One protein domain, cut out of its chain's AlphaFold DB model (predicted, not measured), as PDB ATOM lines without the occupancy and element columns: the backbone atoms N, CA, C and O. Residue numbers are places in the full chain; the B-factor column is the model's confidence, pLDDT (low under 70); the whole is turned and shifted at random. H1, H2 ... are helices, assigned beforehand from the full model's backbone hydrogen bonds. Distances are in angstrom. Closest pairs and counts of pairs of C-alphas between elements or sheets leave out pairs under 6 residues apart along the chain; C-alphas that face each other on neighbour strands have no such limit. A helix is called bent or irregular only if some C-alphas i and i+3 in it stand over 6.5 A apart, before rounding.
ATOM      1  N   GLU A  74     -20.466  17.498  20.073       97.12
ATOM      2  CA  GLU A  74     -21.063  18.578  20.859       97.12
ATOM      3  C   GLU A  74     -20.862  18.353  22.372       97.12
ATOM      4  O   GLU A  74     -20.779  19.298  23.155       97.12
ATOM      5  N   LEU A  75     -20.666  17.099  22.799       97.75
ATOM      6  CA  LEU A  75     -20.235  16.766  24.160       97.75
ATOM      7  C   LEU A  75     -18.923  17.455  24.561       97.75
ATOM      8  O   LEU A  75     -18.756  17.902  25.697       97.75
ATOM      9  N   PHE A  76     -17.951  17.464  23.656       97.06
ATOM     10  CA  PHE A  76     -16.622  17.991  23.939       97.06
ATOM     11  C   PHE A  76     -16.610  19.518  23.873       97.06
ATOM     12  O   PHE A  76     -15.872  20.141  24.639       97.06
ATOM     13  N   ASP A  77     -17.474  20.097  23.041       97.88
ATOM     14  CA  ASP A  77     -17.716  21.541  22.982       97.88
ATOM     15  C   ASP A  77     -18.296  22.032  24.300       97.88
ATOM     16  O   ASP A  77     -17.730  22.934  24.909       97.88
ATOM     17  N   PHE A  78     -19.299  21.329  24.837       98.50
ATOM     18  CA  PHE A  78     -19.846  21.601  26.166       98.50
ATOM     19  C   PHE A  78     -18.756  21.651  27.254       98.50
ATOM     20  O   PHE A  78     -18.732  22.566  28.083       98.50
ATOM     21  N   PHE A  79     -17.811  20.702  27.251       98.31
ATOM     22  CA  PHE A  79     -16.705  20.725  28.214       98.31
ATOM     23  C   PHE A  79     -15.770  21.918  28.004       98.31
ATOM     24  O   PHE A  79     -15.281  22.483  28.987       98.31
ATOM     25  N   ALA A  80     -15.486  22.287  26.755       98.25
ATOM     26  CA  ALA A  80     -14.657  23.444  26.442       98.25
ATOM     27  C   ALA A  80     -15.348  24.746  26.870       98.25
ATOM     28  O   ALA A  80     -14.748  25.530  27.606       98.25
ATOM     29  N   ASP A  81     -16.614  24.922  26.506       98.56
ATOM     30  CA  ASP A  81     -17.421  26.104  26.794       98.56
ATOM     31  C   ASP A  81     -17.597  26.343  28.288       98.56
ATOM     32  O   ASP A  81     -17.303  27.441  28.765       98.56
ATOM     33  N   PHE A  82     -17.955  25.308  29.059       98.69
ATOM     34  CA  PHE A  82     -18.030  25.403  30.520       98.69
ATOM     35  C   PHE A  82     -16.718  25.941  31.115       98.69
ATOM     36  O   PHE A  82     -16.707  26.841  31.958       98.69
ATOM     37  N   ASN A  83     -15.582  25.404  30.666       98.62
ATOM     38  CA  ASN A  83     -14.281  25.751  31.227       98.62
ATOM     39  C   ASN A  83     -13.762  27.113  30.735       98.62
ATOM     40  O   ASN A  83     -13.111  27.827  31.502       98.62
ATOM     41  N   LEU A  84     -14.056  27.515  29.500       98.69
ATOM     42  CA  LEU A  84     -13.721  28.844  28.982       98.69
ATOM     43  C   LEU A  84     -14.554  29.927  29.666       98.69
ATOM     44  O   LEU A  84     -13.985  30.891  30.181       98.69
ATOM     45  N   ALA A  85     -15.866  29.726  29.781       98.69
ATOM     46  CA  ALA A  85     -16.743  30.646  30.493       98.69
ATOM     47  C   ALA A  85     -16.354  30.780  31.969       98.69
ATOM     48  O   ALA A  85     -16.283  31.890  32.492       98.69
ATOM     49  N   SER A  86     -15.994  29.674  32.631       98.69
ATOM     50  CA  SER A  86     -15.539  29.718  34.025       98.69
ATOM     51  C   SER A  86     -14.260  30.547  34.229       98.69
ATOM     52  O   SER A  86     -14.094  31.166  35.280       98.69
ATOM     53  N   GLN A  87     -13.362  30.597  33.234       98.75
ATOM     54  CA  GLN A  87     -12.181  31.467  33.268       98.75
ATOM     55  C   GLN A  87     -12.599  32.935  33.152       98.75
ATOM     56  O   GLN A  87     -12.203  33.736  34.000       98.75
ATOM     57  N   VAL A  88     -13.456  33.264  32.178       98.69
ATOM     58  CA  VAL A  88     -13.973  34.627  31.970       98.69
ATOM     59  C   VAL A  88     -14.682  35.148  33.222       98.69
ATOM     60  O   VAL A  88     -14.356  36.232  33.705       98.69
ATOM     61  N   LEU A  89     -15.591  34.353  33.790       98.69
ATOM     62  CA  LEU A  89     -16.350  34.686  35.001       98.69
ATOM     63  C   LEU A  89     -15.456  34.817  36.242       98.69
ATOM     64  O   LEU A  89     -15.735  35.608  37.134       98.69
ATOM     65  N   ALA A  90     -14.324  34.110  36.285       98.38
ATOM     66  CA  ALA A  90     -13.320  34.274  37.335       98.38
ATOM     67  C   ALA A  90     -12.372  35.474  37.117       98.38
ATOM     68  O   ALA A  90     -11.437  35.661  37.903       98.38
ATOM     69  N   GLY A  91     -12.559  36.259  36.050       98.06
ATOM     70  CA  GLY A  91     -11.664  37.359  35.677       98.06
ATOM     71  C   GLY A  91     -10.285  36.887  35.202       98.06
ATOM     72  O   GLY A  91      -9.287  37.580  35.406       98.06
ATOM     73  N   ILE A  92     -10.211  35.686  34.626       98.12
ATOM     74  CA  ILE A  92      -8.999  35.079  34.071       98.12
ATOM     75  C   ILE A  92      -9.122  35.089  32.548       98.12
ATOM     76  O   ILE A  92     -10.132  34.644  32.011       98.12
ATOM     77  N   ASP A  93      -8.080  35.549  31.853       97.19
ATOM     78  CA  ASP A  93      -8.035  35.463  30.391       97.19
ATOM     79  C   ASP A  93      -8.197  33.991  29.956       97.19
ATOM     80  O   ASP A  93      -7.389  33.149  30.371       97.19
ATOM     81  N   PRO A  94      -9.225  33.651  29.157       97.44
ATOM     82  CA  PRO A  94      -9.496  32.273  28.773       97.44
ATOM     83  C   PRO A  94      -8.412  31.743  27.831       97.44
ATOM     84  O   PRO A  94      -8.095  32.350  26.808       97.44
ATOM     85  N   ILE A  95      -7.850  30.580  28.169       96.38
ATOM     86  CA  ILE A  95      -6.800  29.927  27.376       96.38
ATOM     87  C   ILE A  95      -7.305  28.580  26.861       96.38
ATOM     88  O   ILE A  95      -7.718  27.731  27.656       96.38
ATOM     89  N   PHE A  96      -7.191  28.369  25.547       96.25
ATOM     90  CA  PHE A  96      -7.392  27.088  24.868       96.25
ATOM     91  C   PHE A  96      -6.142  26.687  24.063       96.25
ATOM     92  O   PHE A  96      -5.572  27.535  23.368       96.25
ATOM     93  N   PRO A  97      -5.706  25.414  24.119       95.44
ATOM     94  CA  PRO A  97      -6.209  24.347  24.991       95.44
ATOM     95  C   PRO A  97      -5.775  24.537  26.452       95.44
ATOM     96  O   PRO A  97      -5.057  25.482  26.781       95.44
ATOM     97  N   ALA A  98      -6.181  23.628  27.344       94.62
ATOM     98  CA  ALA A  98      -5.786  23.701  28.749       94.62
ATOM     99  C   ALA A  98      -4.252  23.699  28.905       94.62
ATOM    100  O   ALA A  98      -3.565  22.786  28.438       94.62
ATOM    101  N   GLY A  99      -3.713  24.703  29.604       93.44
ATOM    102  CA  GLY A  99      -2.294  24.753  29.960       93.44
ATOM    103  C   GLY A  99      -1.900  23.678  30.984       93.44
ATOM    104  O   GLY A  99      -2.739  23.169  31.729       93.44
ATOM    105  N   GLU A 100      -0.604  23.363  31.088       92.44
ATOM    106  CA  GLU A 100      -0.088  22.331  32.013       92.44
ATOM    107  C   GLU A 100      -0.458  22.583  33.487       92.44
ATOM    108  O   GLU A 100      -0.605  21.651  34.277       92.44
ATOM    109  N   ASN A 101      -0.633  23.850  33.867       94.00
ATOM    110  CA  ASN A 101      -0.988  24.280  35.217       94.00
ATOM    111  C   ASN A 101      -2.496  24.519  35.416       94.00
ATOM    112  O   ASN A 101      -2.884  25.047  36.463       94.00
ATOM    113  N   TYR A 102      -3.349  24.151  34.453       96.44
ATOM    114  CA  TYR A 102      -4.789  24.414  34.520       96.44
ATOM    115  C   TYR A 102      -5.410  23.830  35.798       96.44
ATOM    116  O   TYR A 102      -5.944  24.564  36.630       96.44
ATOM    117  N   GLN A 103      -5.218  22.530  36.033       96.69
ATOM    118  CA  GLN A 103      -5.778  21.835  37.200       96.69
ATOM    119  C   GLN A 103      -5.176  22.298  38.534       96.69
ATOM    120  O   GLN A 103      -5.859  22.329  39.554       96.69
ATOM    121  N   THR A 104      -3.888  22.648  38.552       96.38
ATOM    122  CA  THR A 104      -3.155  22.934  39.797       96.38
ATOM    123  C   THR A 104      -3.184  24.403  40.198       96.38
ATOM    124  O   THR A 104      -2.966  24.713  41.365       96.38
ATOM    125  N   THR A 105      -3.428  25.314  39.251       96.50
ATOM    126  CA  THR A 105      -3.359  26.766  39.474       96.50
ATOM    127  C   THR A 105      -4.623  27.489  39.035       96.50
ATOM    128  O   THR A 105      -5.134  28.312  39.791       96.50
ATOM    129  N   VAL A 106      -5.127  27.212  37.830       98.06
ATOM    130  CA  VAL A 106      -6.258  27.958  37.256       98.06
ATOM    131  C   VAL A 106      -7.566  27.551  37.934       98.06
ATOM    132  O   VAL A 106      -8.243  28.406  38.495       98.06
ATOM    133  N   VAL A 107      -7.865  26.251  38.008       98.19
ATOM    134  CA  VAL A 107      -9.092  25.730  38.641       98.19
ATOM    135  C   VAL A 107      -9.240  26.174  40.109       98.19
ATOM    136  O   VAL A 107     -10.320  26.644  40.469       98.19
ATOM    137  N   PRO A 108      -8.207  26.114  40.979       98.31
ATOM    138  CA  PRO A 108      -8.321  26.643  42.341       98.31
ATOM    139  C   PRO A 108      -8.665  28.136  42.410       98.31
ATOM    140  O   PRO A 108      -9.428  28.534  43.291       98.31
ATOM    141  N   LYS A 109      -8.130  28.954  41.490       98.25
ATOM    142  CA  LYS A 109      -8.450  30.387  41.406       98.25
ATOM    143  C   LYS A 109      -9.880  30.615  40.937       98.25
ATOM    144  O   LYS A 109     -10.566  31.421  41.555       98.25
ATOM    145  N   ILE A 110     -10.331  29.870  39.924       98.50
ATOM    146  CA  ILE A 110     -11.724  29.904  39.459       98.50
ATOM    147  C   ILE A 110     -12.649  29.618  40.637       98.50
ATOM    148  O   ILE A 110     -13.423  30.483  41.022       98.50
ATOM    149  N   LYS A 111     -12.492  28.461  41.296       98.31
ATOM    150  CA  LYS A 111     -13.344  28.046  42.425       98.31
ATOM    151  C   LYS A 111     -13.345  29.025  43.595       98.31
ATOM    152  O   LYS A 111     -14.325  29.093  44.333       98.31
ATOM    153  N   GLN A 112     -12.242  29.741  43.803       97.88
ATOM    154  CA  GLN A 112     -12.179  30.804  44.799       97.88
ATOM    155  C   GLN A 112     -12.985  32.029  44.358       97.88
ATOM    156  O   GLN A 112     -13.756  32.541  45.161       97.88
ATOM    157  N   ALA A 113     -12.794  32.484  43.117       98.06
ATOM    158  CA  ALA A 113     -13.458  33.661  42.570       98.06
ATOM    159  C   ALA A 113     -14.980  33.488  42.515       98.06
ATOM    160  O   ALA A 113     -15.694  34.385  42.941       98.06
ATOM    161  N   ILE A 114     -15.456  32.316  42.084       97.69
ATOM    162  CA  ILE A 114     -16.890  32.053  41.885       97.69
ATOM    163  C   ILE A 114     -17.596  31.455  43.116       97.69
ATOM    164  O   ILE A 114     -18.753  31.053  43.053       97.69
ATOM    165  N   GLY A 115     -16.893  31.329  44.245       96.88
ATOM    166  CA  GLY A 115     -17.489  30.902  45.517       96.88
ATOM    167  C   GLY A 115     -17.622  29.388  45.750       96.88
ATOM    168  O   GLY A 115     -17.917  28.977  46.878       96.88
ATOM    169  N   LEU A 116     -17.293  28.530  44.774       94.69
ATOM    170  CA  LEU A 116     -17.372  27.061  44.907       94.69
ATOM    171  C   LEU A 116     -16.582  26.487  46.098       94.69
ATOM    172  O   LEU A 116     -17.008  25.507  46.701       94.69
ATOM    173  N   ASN A 117     -15.455  27.097  46.486       91.00
ATOM    174  CA  ASN A 117     -14.674  26.637  47.648       91.00
ATOM    175  C   ASN A 117     -15.392  26.840  48.995       91.00
ATOM    176  O   ASN A 117     -15.024  26.209  49.985       91.00
ATOM    177  N   THR A 118     -16.362  27.754  49.052       89.06
ATOM    178  CA  THR A 118     -17.090  28.096  50.282       89.06
ATOM    179  C   THR A 118     -18.454  27.416  50.373       89.06
ATOM    180  O   THR A 118     -19.042  27.383  51.452       89.06
ATOM    181  N   GLY A 119     -18.947  26.870  49.257       86.94
ATOM    182  CA  GLY A 119     -20.307  26.344  49.126       86.94
ATOM    183  C   GLY A 119     -21.378  27.421  48.918       86.94
ATOM    184  O   GLY A 119     -22.547  27.077  48.805       86.94
ATOM    185  N   VAL A 120     -20.994  28.701  48.859       94.19
ATOM    186  CA  VAL A 120     -21.872  29.830  48.533       94.19
ATOM    187  C   VAL A 120     -21.331  30.484  47.268       94.19
ATOM    188  O   VAL A 120     -20.196  30.961  47.268       94.19
ATOM    189  N   LEU A 121     -22.116  30.464  46.193       97.75
ATOM    190  CA  LEU A 121     -21.729  31.064  44.918       97.75
ATOM    191  C   LEU A 121     -21.670  32.594  45.032       97.75
ATOM    192  O   LEU A 121     -22.419  33.204  45.795       97.75
ATOM    193  N   THR A 122     -20.745  33.210  44.296       98.44
ATOM    194  CA  THR A 122     -20.823  34.650  43.997       98.44
ATOM    195  C   THR A 122     -21.794  34.874  42.841       98.44
ATOM    196  O   THR A 122     -22.227  33.906  42.223       98.44
ATOM    197  N   SER A 123     -22.082  36.127  42.481       98.19
ATOM    198  CA  SER A 123     -22.903  36.420  41.296       98.19
ATOM    199  C   SER A 123     -22.312  35.827  40.011       98.19
ATOM    200  O   SER A 123     -23.044  35.320  39.173       98.19
ATOM    201  N   GLU A 124     -20.985  35.792  39.870       98.38
ATOM    202  CA  GLU A 124     -20.318  35.118  38.748       98.38
ATOM    203  C   GLU A 124     -20.415  33.586  38.840       98.38
ATOM    204  O   GLU A 124     -20.412  32.893  37.825       98.38
ATOM    205  N   GLY A 125     -20.502  33.038  40.055       98.38
ATOM    206  CA  GLY A 125     -20.772  31.618  40.272       98.38
ATOM    207  C   GLY A 125     -22.200  31.220  39.925       98.38
ATOM    208  O   GLY A 125     -22.385  30.165  39.323       98.38
ATOM    209  N   GLU A 126     -23.175  32.068  40.255       98.56
ATOM    210  CA  GLU A 126     -24.574  31.928  39.834       98.56
ATOM    211  C   GLU A 126     -24.663  31.972  38.301       98.56
ATOM    212  O   GLU A 126     -25.188  31.040  37.706       98.56
ATOM    213  N   MET A 127     -23.987  32.926  37.644       98.62
ATOM    214  CA  MET A 127     -23.898  32.954  36.175       98.62
ATOM    215  C   MET A 127     -23.288  31.676  35.583       98.62
ATOM    216  O   MET A 127     -23.740  31.206  34.545       98.62
ATOM    217  N   LEU A 128     -22.265  31.077  36.211       98.75
ATOM    218  CA  LEU A 128     -21.721  29.803  35.721       98.75
ATOM    219  C   LEU A 128     -22.723  28.653  35.900       98.75
ATOM    220  O   LEU A 128     -22.788  27.771  35.041       98.75
ATOM    221  N   GLN A 129     -23.469  28.631  37.008       98.75
ATOM    222  CA  GLN A 129     -24.529  27.649  37.241       98.75
ATOM    223  C   GLN A 129     -25.619  27.771  36.175       98.75
ATOM    224  O   GLN A 129     -25.939  26.768  35.536       98.75
ATOM    225  N   ASP A 130     -26.105  28.985  35.936       98.69
ATOM    226  CA  ASP A 130     -27.128  29.292  34.936       98.69
ATOM    227  C   ASP A 130     -26.648  28.942  33.525       98.69
ATOM    228  O   ASP A 130     -27.302  28.183  32.812       98.69
ATOM    229  N   LEU A 131     -25.434  29.355  33.154       98.69
ATOM    230  CA  LEU A 131     -24.836  28.976  31.875       98.69
ATOM    231  C   LEU A 131     -24.768  27.457  31.702       98.69
ATOM    232  O   LEU A 131     -25.103  26.911  30.650       98.69
ATOM    233  N   THR A 132     -24.332  26.749  32.746       98.81
ATOM    234  CA  THR A 132     -24.258  25.285  32.717       98.81
ATOM    235  C   THR A 132     -25.646  24.677  32.542       98.81
ATOM    236  O   THR A 132     -25.768  23.656  31.868       98.81
ATOM    237  N   MET A 133     -26.690  25.286  33.112       98.81
ATOM    238  CA  MET A 133     -28.080  24.851  32.969       98.81
ATOM    239  C   MET A 133     -28.488  24.837  31.505       98.81
ATOM    240  O   MET A 133     -28.854  23.777  30.989       98.81
ATOM    241  N   TYR A 134     -28.334  25.968  30.820       98.44
ATOM    242  CA  TYR A 134     -28.763  26.119  29.435       98.44
ATOM    243  C   TYR A 134     -27.891  25.334  28.455       98.44
ATOM    244  O   TYR A 134     -28.440  24.635  27.607       98.44
ATOM    245  N   LEU A 135     -26.567  25.298  28.642       98.38
ATOM    246  CA  LEU A 135     -25.688  24.452  27.821       98.38
ATOM    247  C   LEU A 135     -25.991  22.946  27.968       98.38
ATOM    248  O   LEU A 135     -25.736  22.157  27.056       98.38
ATOM    249  N   SER A 136     -26.520  22.521  29.121       98.62
ATOM    250  CA  SER A 136     -26.752  21.103  29.425       98.62
ATOM    251  C   SER A 136     -28.191  20.619  29.233       98.62
ATOM    252  O   SER A 136     -28.466  19.448  29.505       98.62
ATOM    253  N   GLY A 137     -29.094  21.484  28.765       97.81
ATOM    254  CA  GLY A 137     -30.465  21.115  28.402       97.81
ATOM    255  C   GLY A 137     -31.576  21.962  29.024       97.81
ATOM    256  O   GLY A 137     -32.724  21.523  29.060       97.81
ATOM    257  N   GLY A 138     -31.243  23.156  29.523       98.25
ATOM    258  CA  GLY A 138     -32.202  24.135  30.036       98.25
ATOM    259  C   GLY A 138     -32.685  23.864  31.460       98.25
ATOM    260  O   GLY A 138     -32.215  22.939  32.139       98.25
ATOM    261  N   GLU A 139     -33.613  24.711  31.910       98.50
ATOM    262  CA  GLU A 139     -34.280  24.589  33.206       98.50
ATOM    263  C   GLU A 139     -34.999  23.245  33.311       98.50
ATOM    264  O   GLU A 139     -35.810  22.892  32.457       98.50
ATOM    265  N   ARG A 140     -34.675  22.480  34.359       98.50
ATOM    266  CA  ARG A 140     -35.207  21.132  34.575       98.50
ATOM    267  C   ARG A 140     -35.069  20.688  36.032       98.50
ATOM    268  O   ARG A 140     -34.186  21.179  36.748       98.50
ATOM    269  N   PRO A 141     -35.874  19.710  36.485       98.38
ATOM    270  CA  PRO A 141     -35.751  19.150  37.822       98.38
ATOM    271  C   PRO A 141     -34.346  18.639  38.150       98.38
ATOM    272  O   PRO A 141     -33.642  18.094  37.302       98.38
ATOM    273  N   LEU A 142     -33.982  18.749  39.431       98.19
ATOM    274  CA  LEU A 142     -32.718  18.274  40.011       98.19
ATOM    275  C   LEU A 142     -31.448  19.002  39.530       98.19
ATOM    276  O   LEU A 142     -30.367  18.646  40.002       98.19
ATOM    277  N   PHE A 143     -31.546  20.019  38.663       98.62
ATOM    278  CA  PHE A 143     -30.364  20.691  38.115       98.62
ATOM    279  C   PHE A 143     -29.456  21.299  39.194       98.62
ATOM    280  O   PHE A 143     -28.254  21.057  39.172       98.62
ATOM    281  N   ASP A 144     -29.994  22.013  40.183       97.44
ATOM    282  CA  ASP A 144     -29.161  22.636  41.226       97.44
ATOM    283  C   ASP A 144     -28.359  21.603  42.027       97.44
ATOM    284  O   ASP A 144     -27.158  21.756  42.285       97.44
ATOM    285  N   LEU A 145     -29.013  20.488  42.372       97.56
ATOM    286  CA  LEU A 145     -28.359  19.366  43.035       97.56
ATOM    287  C   LEU A 145     -27.293  18.738  42.125       97.56
ATOM    288  O   LEU A 145     -26.194  18.418  42.592       97.56
ATOM    289  N   ALA A 146     -27.583  18.609  40.831       98.19
ATOM    290  CA  ALA A 146     -26.637  18.127  39.839       98.19
ATOM    291  C   ALA A 146     -25.418  19.045  39.711       98.19
ATOM    292  O   ALA A 146     -24.290  18.572  39.845       98.19
ATOM    293  N   PHE A 147     -25.607  20.354  39.546       98.44
ATOM    294  CA  PHE A 147     -24.511  21.312  39.448       98.44
ATOM    295  C   PHE A 147     -23.592  21.232  40.670       98.44
ATOM    296  O   PHE A 147     -22.367  21.137  40.528       98.44
ATOM    297  N   SER A 148     -24.164  21.164  41.877       96.06
ATOM    298  CA  SER A 148     -23.392  21.012  43.118       96.06
ATOM    299  C   SER A 148     -22.574  19.708  43.165       96.06
ATOM    300  O   SER A 148     -21.444  19.703  43.662       96.06
ATOM    301  N   SER A 149     -23.106  18.626  42.587       96.56
ATOM    302  CA  SER A 149     -22.471  17.303  42.528       96.56
ATOM    303  C   SER A 149     -21.376  17.213  41.459       96.56
ATOM    304  O   SER A 149     -20.351  16.560  41.672       96.56
ATOM    305  N   TRP A 150     -21.563  17.879  40.318       98.00
ATOM    306  CA  TRP A 150     -20.753  17.674  39.114       98.00
ATOM    307  C   TRP A 150     -19.728  18.768  38.823       98.00
ATOM    308  O   TRP A 150     -18.755  18.479  38.126       98.00
ATOM    309  N   ASN A 151     -19.874  19.993  39.349       95.81
ATOM    310  CA  ASN A 151     -18.994  21.119  38.988       95.81
ATOM    311  C   ASN A 151     -17.495  20.766  39.090       95.81
ATOM    312  O   ASN A 151     -16.710  21.066  38.195       95.81
ATOM    313  N   ASN A 152     -17.092  20.046  40.143       95.94
ATOM    314  CA  ASN A 152     -15.704  19.645  40.351       95.94
ATOM    315  C   ASN A 152     -15.205  18.688  39.267       95.94
ATOM    316  O   ASN A 152     -14.041  18.773  38.878       95.94
ATOM    317  N   PHE A 153     -16.069  17.784  38.810       97.75
ATOM    318  CA  PHE A 153     -15.766  16.822  37.763       97.75
ATOM    319  C   PHE A 153     -15.659  17.500  36.394       97.75
ATOM    320  O   PHE A 153     -14.701  17.218  35.675       97.75
ATOM    321  N   LEU A 154     -16.540  18.453  36.073       98.19
ATOM    322  CA  LEU A 154     -16.503  19.209  34.813       98.19
ATOM    323  C   LEU A 154     -15.159  19.912  34.580       98.19
ATOM    324  O   LEU A 154     -14.617  19.876  33.473       98.19
ATOM    325  N   PHE A 155     -14.550  20.467  35.633       97.88
ATOM    326  CA  PHE A 155     -13.210  21.053  35.526       97.88
ATOM    327  C   PHE A 155     -12.143  20.045  35.089       97.88
ATOM    328  O   PHE A 155     -11.165  20.431  34.455       97.88
ATOM    329  N   THR A 156     -12.301  18.753  35.399       96.25
ATOM    330  CA  THR A 156     -11.331  17.704  35.027       96.25
ATOM    331  C   THR A 156     -11.387  17.322  33.548       96.25
ATOM    332  O   THR A 156     -10.445  16.713  33.036       96.25
ATOM    333  N   LEU A 157     -12.469  17.696  32.858       95.56
ATOM    334  CA  LEU A 157     -12.718  17.352  31.459       95.56
ATOM    335  C   LEU A 157     -12.089  18.348  30.478       95.56
ATOM    336  O   LEU A 157     -12.030  18.055  29.288       95.56
ATOM    337  N   TYR A 158     -11.550  19.469  30.967       95.06
ATOM    338  CA  TYR A 158     -10.748  20.394  30.168       95.06
ATOM    339  C   TYR A 158      -9.298  19.935  30.105       95.06
ATOM    340  O   TYR A 158      -8.584  19.886  31.115       95.06
ATOM    341  N   ARG A 159      -8.865  19.552  28.905       86.25
ATOM    342  CA  ARG A 159      -7.619  18.811  28.691       86.25
ATOM    343  C   ARG A 159      -6.681  19.562  27.760       86.25
ATOM    344  O   ARG A 159      -7.099  20.348  26.917       86.25
ATOM    345  N   SER A 160      -5.393  19.272  27.909       89.56
ATOM    346  CA  SER A 160      -4.369  19.689  26.949       89.56
ATOM    347  C   SER A 160      -4.447  18.887  25.648       89.56
ATOM    348  O   SER A 160      -4.149  19.420  24.585       89.56
ATOM    349  N   ASP A 161      -4.868  17.617  25.720       88.88
ATOM    350  CA  ASP A 161      -5.274  16.826  24.557       88.88
ATOM    351  C   ASP A 161      -6.767  17.031  24.287       88.88
ATOM    352  O   ASP A 161      -7.623  16.375  24.883       88.88
ATOM    353  N   PHE A 162      -7.044  17.957  23.379       87.44
ATOM    354  CA  PHE A 162      -8.372  18.321  22.885       87.44
ATOM    355  C   PHE A 162      -8.733  17.577  21.590       87.44
ATOM    356  O   PHE A 162      -9.754  17.870  20.982       87.44
ATOM    357  N   SER A 163      -7.895  16.634  21.138       88.81
ATOM    358  CA  SER A 163      -8.143  15.850  19.921       88.81
ATOM    359  C   SER A 163      -8.944  14.580  20.190       88.81
ATOM    360  O   SER A 163      -9.486  13.979  19.263       88.81
ATOM    361  N   TYR A 164      -8.939  14.108  21.444       86.94
ATOM    362  CA  TYR A 164      -9.469  12.801  21.851       86.94
ATOM    363  C   TYR A 164      -8.914  11.652  20.980       86.94
ATOM    364  O   TYR A 164      -9.546  10.624  20.718       86.94
ATOM    365  N   GLY A 165      -7.668  11.827  20.531       86.25
ATOM    366  CA  GLY A 165      -6.941  10.920  19.657       86.25
ATOM    367  C   GLY A 165      -7.448  10.878  18.215       86.25
ATOM    368  O   GLY A 165      -7.245   9.852  17.558       86.25
ATOM    369  N   THR A 166      -8.118  11.929  17.741       88.81
ATOM    370  CA  THR A 166      -8.361  12.195  16.314       88.81
ATOM    371  C   THR A 166      -7.197  12.992  15.689       88.81
ATOM    372  O   THR A 166      -6.383  13.571  16.410       88.81
ATOM    373  N   PRO A 167      -7.071  13.044  14.349       87.50
ATOM    374  CA  PRO A 167      -6.071  13.876  13.674       87.50
ATOM    375  C   PRO A 167      -6.424  15.380  13.636       87.50
ATOM    376  O   PRO A 167      -6.601  15.936  12.556       87.50
ATOM    377  N   GLY A 168      -6.505  16.062  14.780       91.88
ATOM    378  CA  GLY A 168      -6.699  17.520  14.835       91.88
ATOM    379  C   GLY A 168      -7.578  17.986  15.991       91.88
ATOM    380  O   GLY A 168      -7.901  17.208  16.888       91.88
ATOM    381  N   ASN A 169      -7.948  19.264  15.961       94.25
ATOM    382  CA  ASN A 169      -8.900  19.855  16.890       94.25
ATOM    383  C   ASN A 169     -10.313  19.328  16.638       94.25
ATOM    384  O   ASN A 169     -10.855  19.573  15.561       94.25
ATOM    385  N   ILE A 170     -10.925  18.660  17.618       94.62
ATOM    386  CA  ILE A 170     -12.351  18.322  17.523       94.62
ATOM    387  C   ILE A 170     -13.247  19.391  18.122       94.62
ATOM    388  O   ILE A 170     -14.436  19.271  17.908       94.62
ATOM    389  N   ILE A 171     -12.737  20.374  18.861       96.88
ATOM    390  CA  ILE A 171     -13.558  21.378  19.547       96.88
ATOM    391  C   ILE A 171     -14.012  22.439  18.551       96.88
ATOM    392  O   ILE A 171     -13.193  22.940  17.778       96.88
ATOM    393  N   ASP A 172     -15.293  22.774  18.588       97.12
ATOM    394  CA  ASP A 172     -15.917  23.839  17.815       97.12
ATOM    395  C   ASP A 172     -16.938  24.545  18.706       97.12
ATOM    396  O   ASP A 172     -17.856  23.902  19.195       97.12
ATOM    397  N   ASN A 173     -16.771  25.839  18.944       97.62
ATOM    398  CA  ASN A 173     -17.762  26.632  19.679       97.62
ATOM    399  C   ASN A 173     -18.318  27.772  18.818       97.62
ATOM    400  O   ASN A 173     -18.822  28.765  19.341       97.62
ATOM    401  N   THR A 174     -18.195  27.664  17.490       97.25
ATOM    402  CA  THR A 174     -18.643  28.726  16.578       97.25
ATOM    403  C   THR A 174     -20.166  28.867  16.522       97.25
ATOM    404  O   THR A 174     -20.668  29.897  16.073       97.25
ATOM    405  N   ASP A 175     -20.902  27.857  16.988       94.62
ATOM    406  CA  ASP A 175     -22.358  27.832  17.125       94.62
ATOM    407  C   ASP A 175     -22.845  27.865  18.585       94.62
ATOM    408  O   ASP A 175     -24.054  27.827  18.825       94.62
ATOM    409  N   SER A 176     -21.937  28.003  19.556       96.38
ATOM    410  CA  SER A 176     -22.290  28.070  20.974       96.38
ATOM    411  C   SER A 176     -23.009  29.372  21.326       96.38
ATOM    412  O   SER A 176     -22.582  30.473  20.970       96.38
ATOM    413  N   ILE A 177     -24.096  29.247  22.091       95.25
ATOM    414  CA  ILE A 177     -24.846  30.375  22.658       95.25
ATOM    415  C   ILE A 177     -24.685  30.333  24.177       95.25
ATOM    416  O   ILE A 177     -25.118  29.385  24.832       95.25
ATOM    417  N   TYR A 178     -24.060  31.365  24.745       97.44
ATOM    418  CA  TYR A 178     -23.746  31.440  26.176       97.44
ATOM    419  C   TYR A 178     -24.904  32.001  27.000       97.44
ATOM    420  O   TYR A 178     -24.738  33.012  27.671       97.44
ATOM    421  N   GLN A 179     -26.061  31.348  26.912       97.19
ATOM    422  CA  GLN A 179     -27.311  31.764  27.541       97.19
ATOM    423  C   GLN A 179     -27.288  31.596  29.076       97.19
ATOM    424  O   GLN A 179     -26.786  30.593  29.581       97.19
ATOM    425  N   LEU A 180     -27.865  32.546  29.809       98.00
ATOM    426  CA  LEU A 180     -28.008  32.585  31.269       98.00
ATOM    427  C   LEU A 180     -29.474  32.500  31.724       98.00
ATOM    428  O   LEU A 180     -29.740  32.232  32.891       98.00
ATOM    429  N   ASP A 181     -30.438  32.720  30.834       96.69
ATOM    430  CA  ASP A 181     -31.865  32.626  31.152       96.69
ATOM    431  C   ASP A 181     -32.697  32.048  29.990       96.69
ATOM    432  O   ASP A 181     -32.173  31.623  28.968       96.69
ATOM    433  N   SER A 182     -34.021  31.984  30.129       94.25
ATOM    434  CA  SER A 182     -34.898  31.426  29.092       94.25
ATOM    435  C   SER A 182     -35.246  32.415  27.970       94.25
ATOM    436  O   SER A 182     -35.994  32.069  27.051       94.25
ATOM    437  N   ASN A 183     -34.743  33.652  28.019       94.38
ATOM    438  CA  ASN A 183     -35.055  34.690  27.050       94.38
ATOM    439  C   ASN A 183     -34.111  34.641  25.844       94.38
ATOM    440  O   ASN A 183     -32.957  35.025  25.921       94.38
ATOM    441  N   SER A 184     -34.643  34.318  24.667       90.69
ATOM    442  CA  SER A 184     -33.857  34.281  23.424       90.69
ATOM    443  C   SER A 184     -33.143  35.591  23.035       90.69
ATOM    444  O   SER A 184     -32.299  35.578  22.138       90.69
ATOM    445  N   GLU A 185     -33.511  36.736  23.623       94.75
ATOM    446  CA  GLU A 185     -32.780  37.992  23.428       94.75
ATOM    447  C   GLU A 185     -31.560  38.072  24.352       94.75
ATOM    448  O   GLU A 185     -31.711  38.114  25.568       94.75
ATOM    449  N   LEU A 186     -30.365  38.190  23.760       94.38
ATOM    450  CA  LEU A 186     -29.114  38.259  24.515       94.38
ATOM    451  C   LEU A 186     -29.039  39.504  25.418       94.38
ATOM    452  O   LEU A 186     -29.118  40.649  24.957       94.38
ATOM    453  N   SER A 187     -28.802  39.259  26.699       97.19
ATOM    454  CA  SER A 187     -28.405  40.217  27.724       97.19
ATOM    455  C   SER A 187     -26.976  40.736  27.514       97.19
ATOM    456  O   SER A 187     -26.189  40.228  26.709       97.19
ATOM    457  N   VAL A 188     -26.614  41.780  28.266       97.25
ATOM    458  CA  VAL A 188     -25.270  42.377  28.203       97.25
ATOM    459  C   VAL A 188     -24.212  41.387  28.693       97.25
ATOM    460  O   VAL A 188     -23.107  41.343  28.153       97.25
ATOM    461  N   GLU A 189     -24.552  40.592  29.698       97.75
ATOM    462  CA  GLU A 189     -23.712  39.567  30.301       97.75
ATOM    463  C   GLU A 189     -23.427  38.426  29.311       97.75
ATOM    464  O   GLU A 189     -22.272  38.034  29.143       97.75
ATOM    465  N   GLU A 190     -24.441  37.957  28.583       98.25
ATOM    466  CA  GLU A 190     -24.292  36.907  27.562       98.25
ATOM    467  C   GLU A 190     -23.482  37.406  26.358       98.25
ATOM    468  O   GLU A 190     -22.573  36.722  25.881       98.25
ATOM    469  N   MET A 191     -23.734  38.644  25.909       97.88
ATOM    470  CA  MET A 191     -22.916  39.291  24.877       97.88
ATOM    471  C   MET A 191     -21.456  39.448  25.322       97.88
ATOM    472  O   MET A 191     -20.543  39.274  24.515       97.88
ATOM    473  N   TYR A 192     -21.221  39.766  26.597       97.69
ATOM    474  CA  TYR A 192     -19.878  39.863  27.161       97.69
ATOM    475  C   TYR A 192     -19.169  38.502  27.180       97.69
ATOM    476  O   TYR A 192     -18.000  38.430  26.798       97.69
ATOM    477  N   LEU A 193     -19.857  37.422  27.569       98.12
ATOM    478  CA  LEU A 193     -19.308  36.063  27.505       98.12
ATOM    479  C   LEU A 193     -18.918  35.694  26.070       98.12
ATOM    480  O   LEU A 193     -17.774  35.304  25.844       98.12
ATOM    481  N   ALA A 194     -19.816  35.908  25.105       96.94
ATOM    482  CA  ALA A 194     -19.556  35.642  23.691       96.94
ATOM    483  C   ALA A 194     -18.384  36.467  23.125       96.94
ATOM    484  O   ALA A 194     -17.632  35.977  22.290       96.94
ATOM    485  N   GLU A 195     -18.188  37.710  23.584       97.50
ATOM    486  CA  GLU A 195     -17.043  38.536  23.175       97.50
ATOM    487  C   GLU A 195     -15.715  38.040  23.775       97.50
ATOM    488  O   GLU A 195     -14.660  38.154  23.145       97.50
ATOM    489  N   LYS A 196     -15.731  37.557  25.024       98.31
ATOM    490  CA  LYS A 196     -14.510  37.201  25.764       98.31
ATOM    491  C   LYS A 196     -14.060  35.768  25.561       98.31
ATOM    492  O   LYS A 196     -12.859  35.514  25.664       98.31
ATOM    493  N   ILE A 197     -14.980  34.847  25.310       98.44
ATOM    494  CA  ILE A 197     -14.638  33.457  25.035       98.44
ATOM    495  C   ILE A 197     -14.022  33.384  23.629       98.44
ATOM    496  O   ILE A 197     -14.606  33.897  22.678       98.44
TER     497      ILE A 197
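AT A GLANCE: This is residues 74 to 197 of the 329 residues of an uncharacterized protein of Halobacillus halophilus (strain ATCC 35676 / DSM 2266 / JCM 20832 / KCTC 3685 / LMG 17431 / NBRC 102448 / NCIMB 2269) (UniProt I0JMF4). A compact, rounded body of helices is built around H1, which runs through its middle with H3 close beside it and running the opposite way, while H4 crosses this pair. H2 lies on a further side of H1, and H5 crosses H1 near its last residues; a long unnamed stretch, residues 158 to 187, loops away round Pro 167 between H4 and H5. The printed part has 124 residues with five named helices, H1 to H5 in chain order, and no named strand. The class is all helix, with 65 residues in the named helices. The radius of gyration of the C-alphas is 13.9 A, and the C-alphas span 37 by 32 by 27 A.

IN THESE COORDINATES: H1, the longest helix, holds residues 74 to 89 and measures 21.9 A, from C-alpha 74 at (-21.063, 18.578, 20.859) to C-alpha 89 at (-16.350, 34.686, 35.001). H3, residues 123 to 135, measures 18.2 A. H4, residues 143 to 157, measures 19.2 A and is irregular, with C-alphas 149 and 152 7.5 A apart. H2, residues 102 to 113, measures 15.0 A and is only just irregular, with C-alphas 104 and 107 6.7 A apart. H5, residues 188 to 196, measures 12.2 A and ends with C-alpha 196 at (-14.510, 37.201, 25.764).

HOW THE PARTS SIT: H1 is the hub and touches the four other helices. It touches H3 at a shallow tilt of 13 degrees, opposite ways; their closest C-alphas, those of Leu 89 and Glu 124, are 5.5 A apart. With residues 79 to 83 alone it touches H4, about perpendicular at 86 degrees; the closest C-alphas are those of Phe 79 and Leu 157, at 6.1 A. H3 touches H4, about perpendicular at 89 degrees, closest at the C-alphas of Gln 129 and Phe 147, 6.7 A apart. H1 and H2 only just touch, with 3 pairs of C-alphas within 8 A, closest at Gln 87 and Ile 110, 6.4 A. H1 and H5 only just touch, also with 3 pairs, closest at the C-alphas of Ala 85 and Leu 193, 6.7 A. H5 is apart from H2, H3 and H4. Every O i to N i+4 pair is within hydrogen-bond range in H1, H3 and H5, against 5 of 8 in H2 and 7 of 11 in H4.

THE WHOLE: The two C-alphas farthest apart, those of Val 120 and Pro 167, are 41.5 A apart. The printed part has no cut. The links H1 to H2, 12 residues, and H4 to H5, 30 residues, are long. Mean pLDDT of the printed part is 96.3, and no printed residue is under 70.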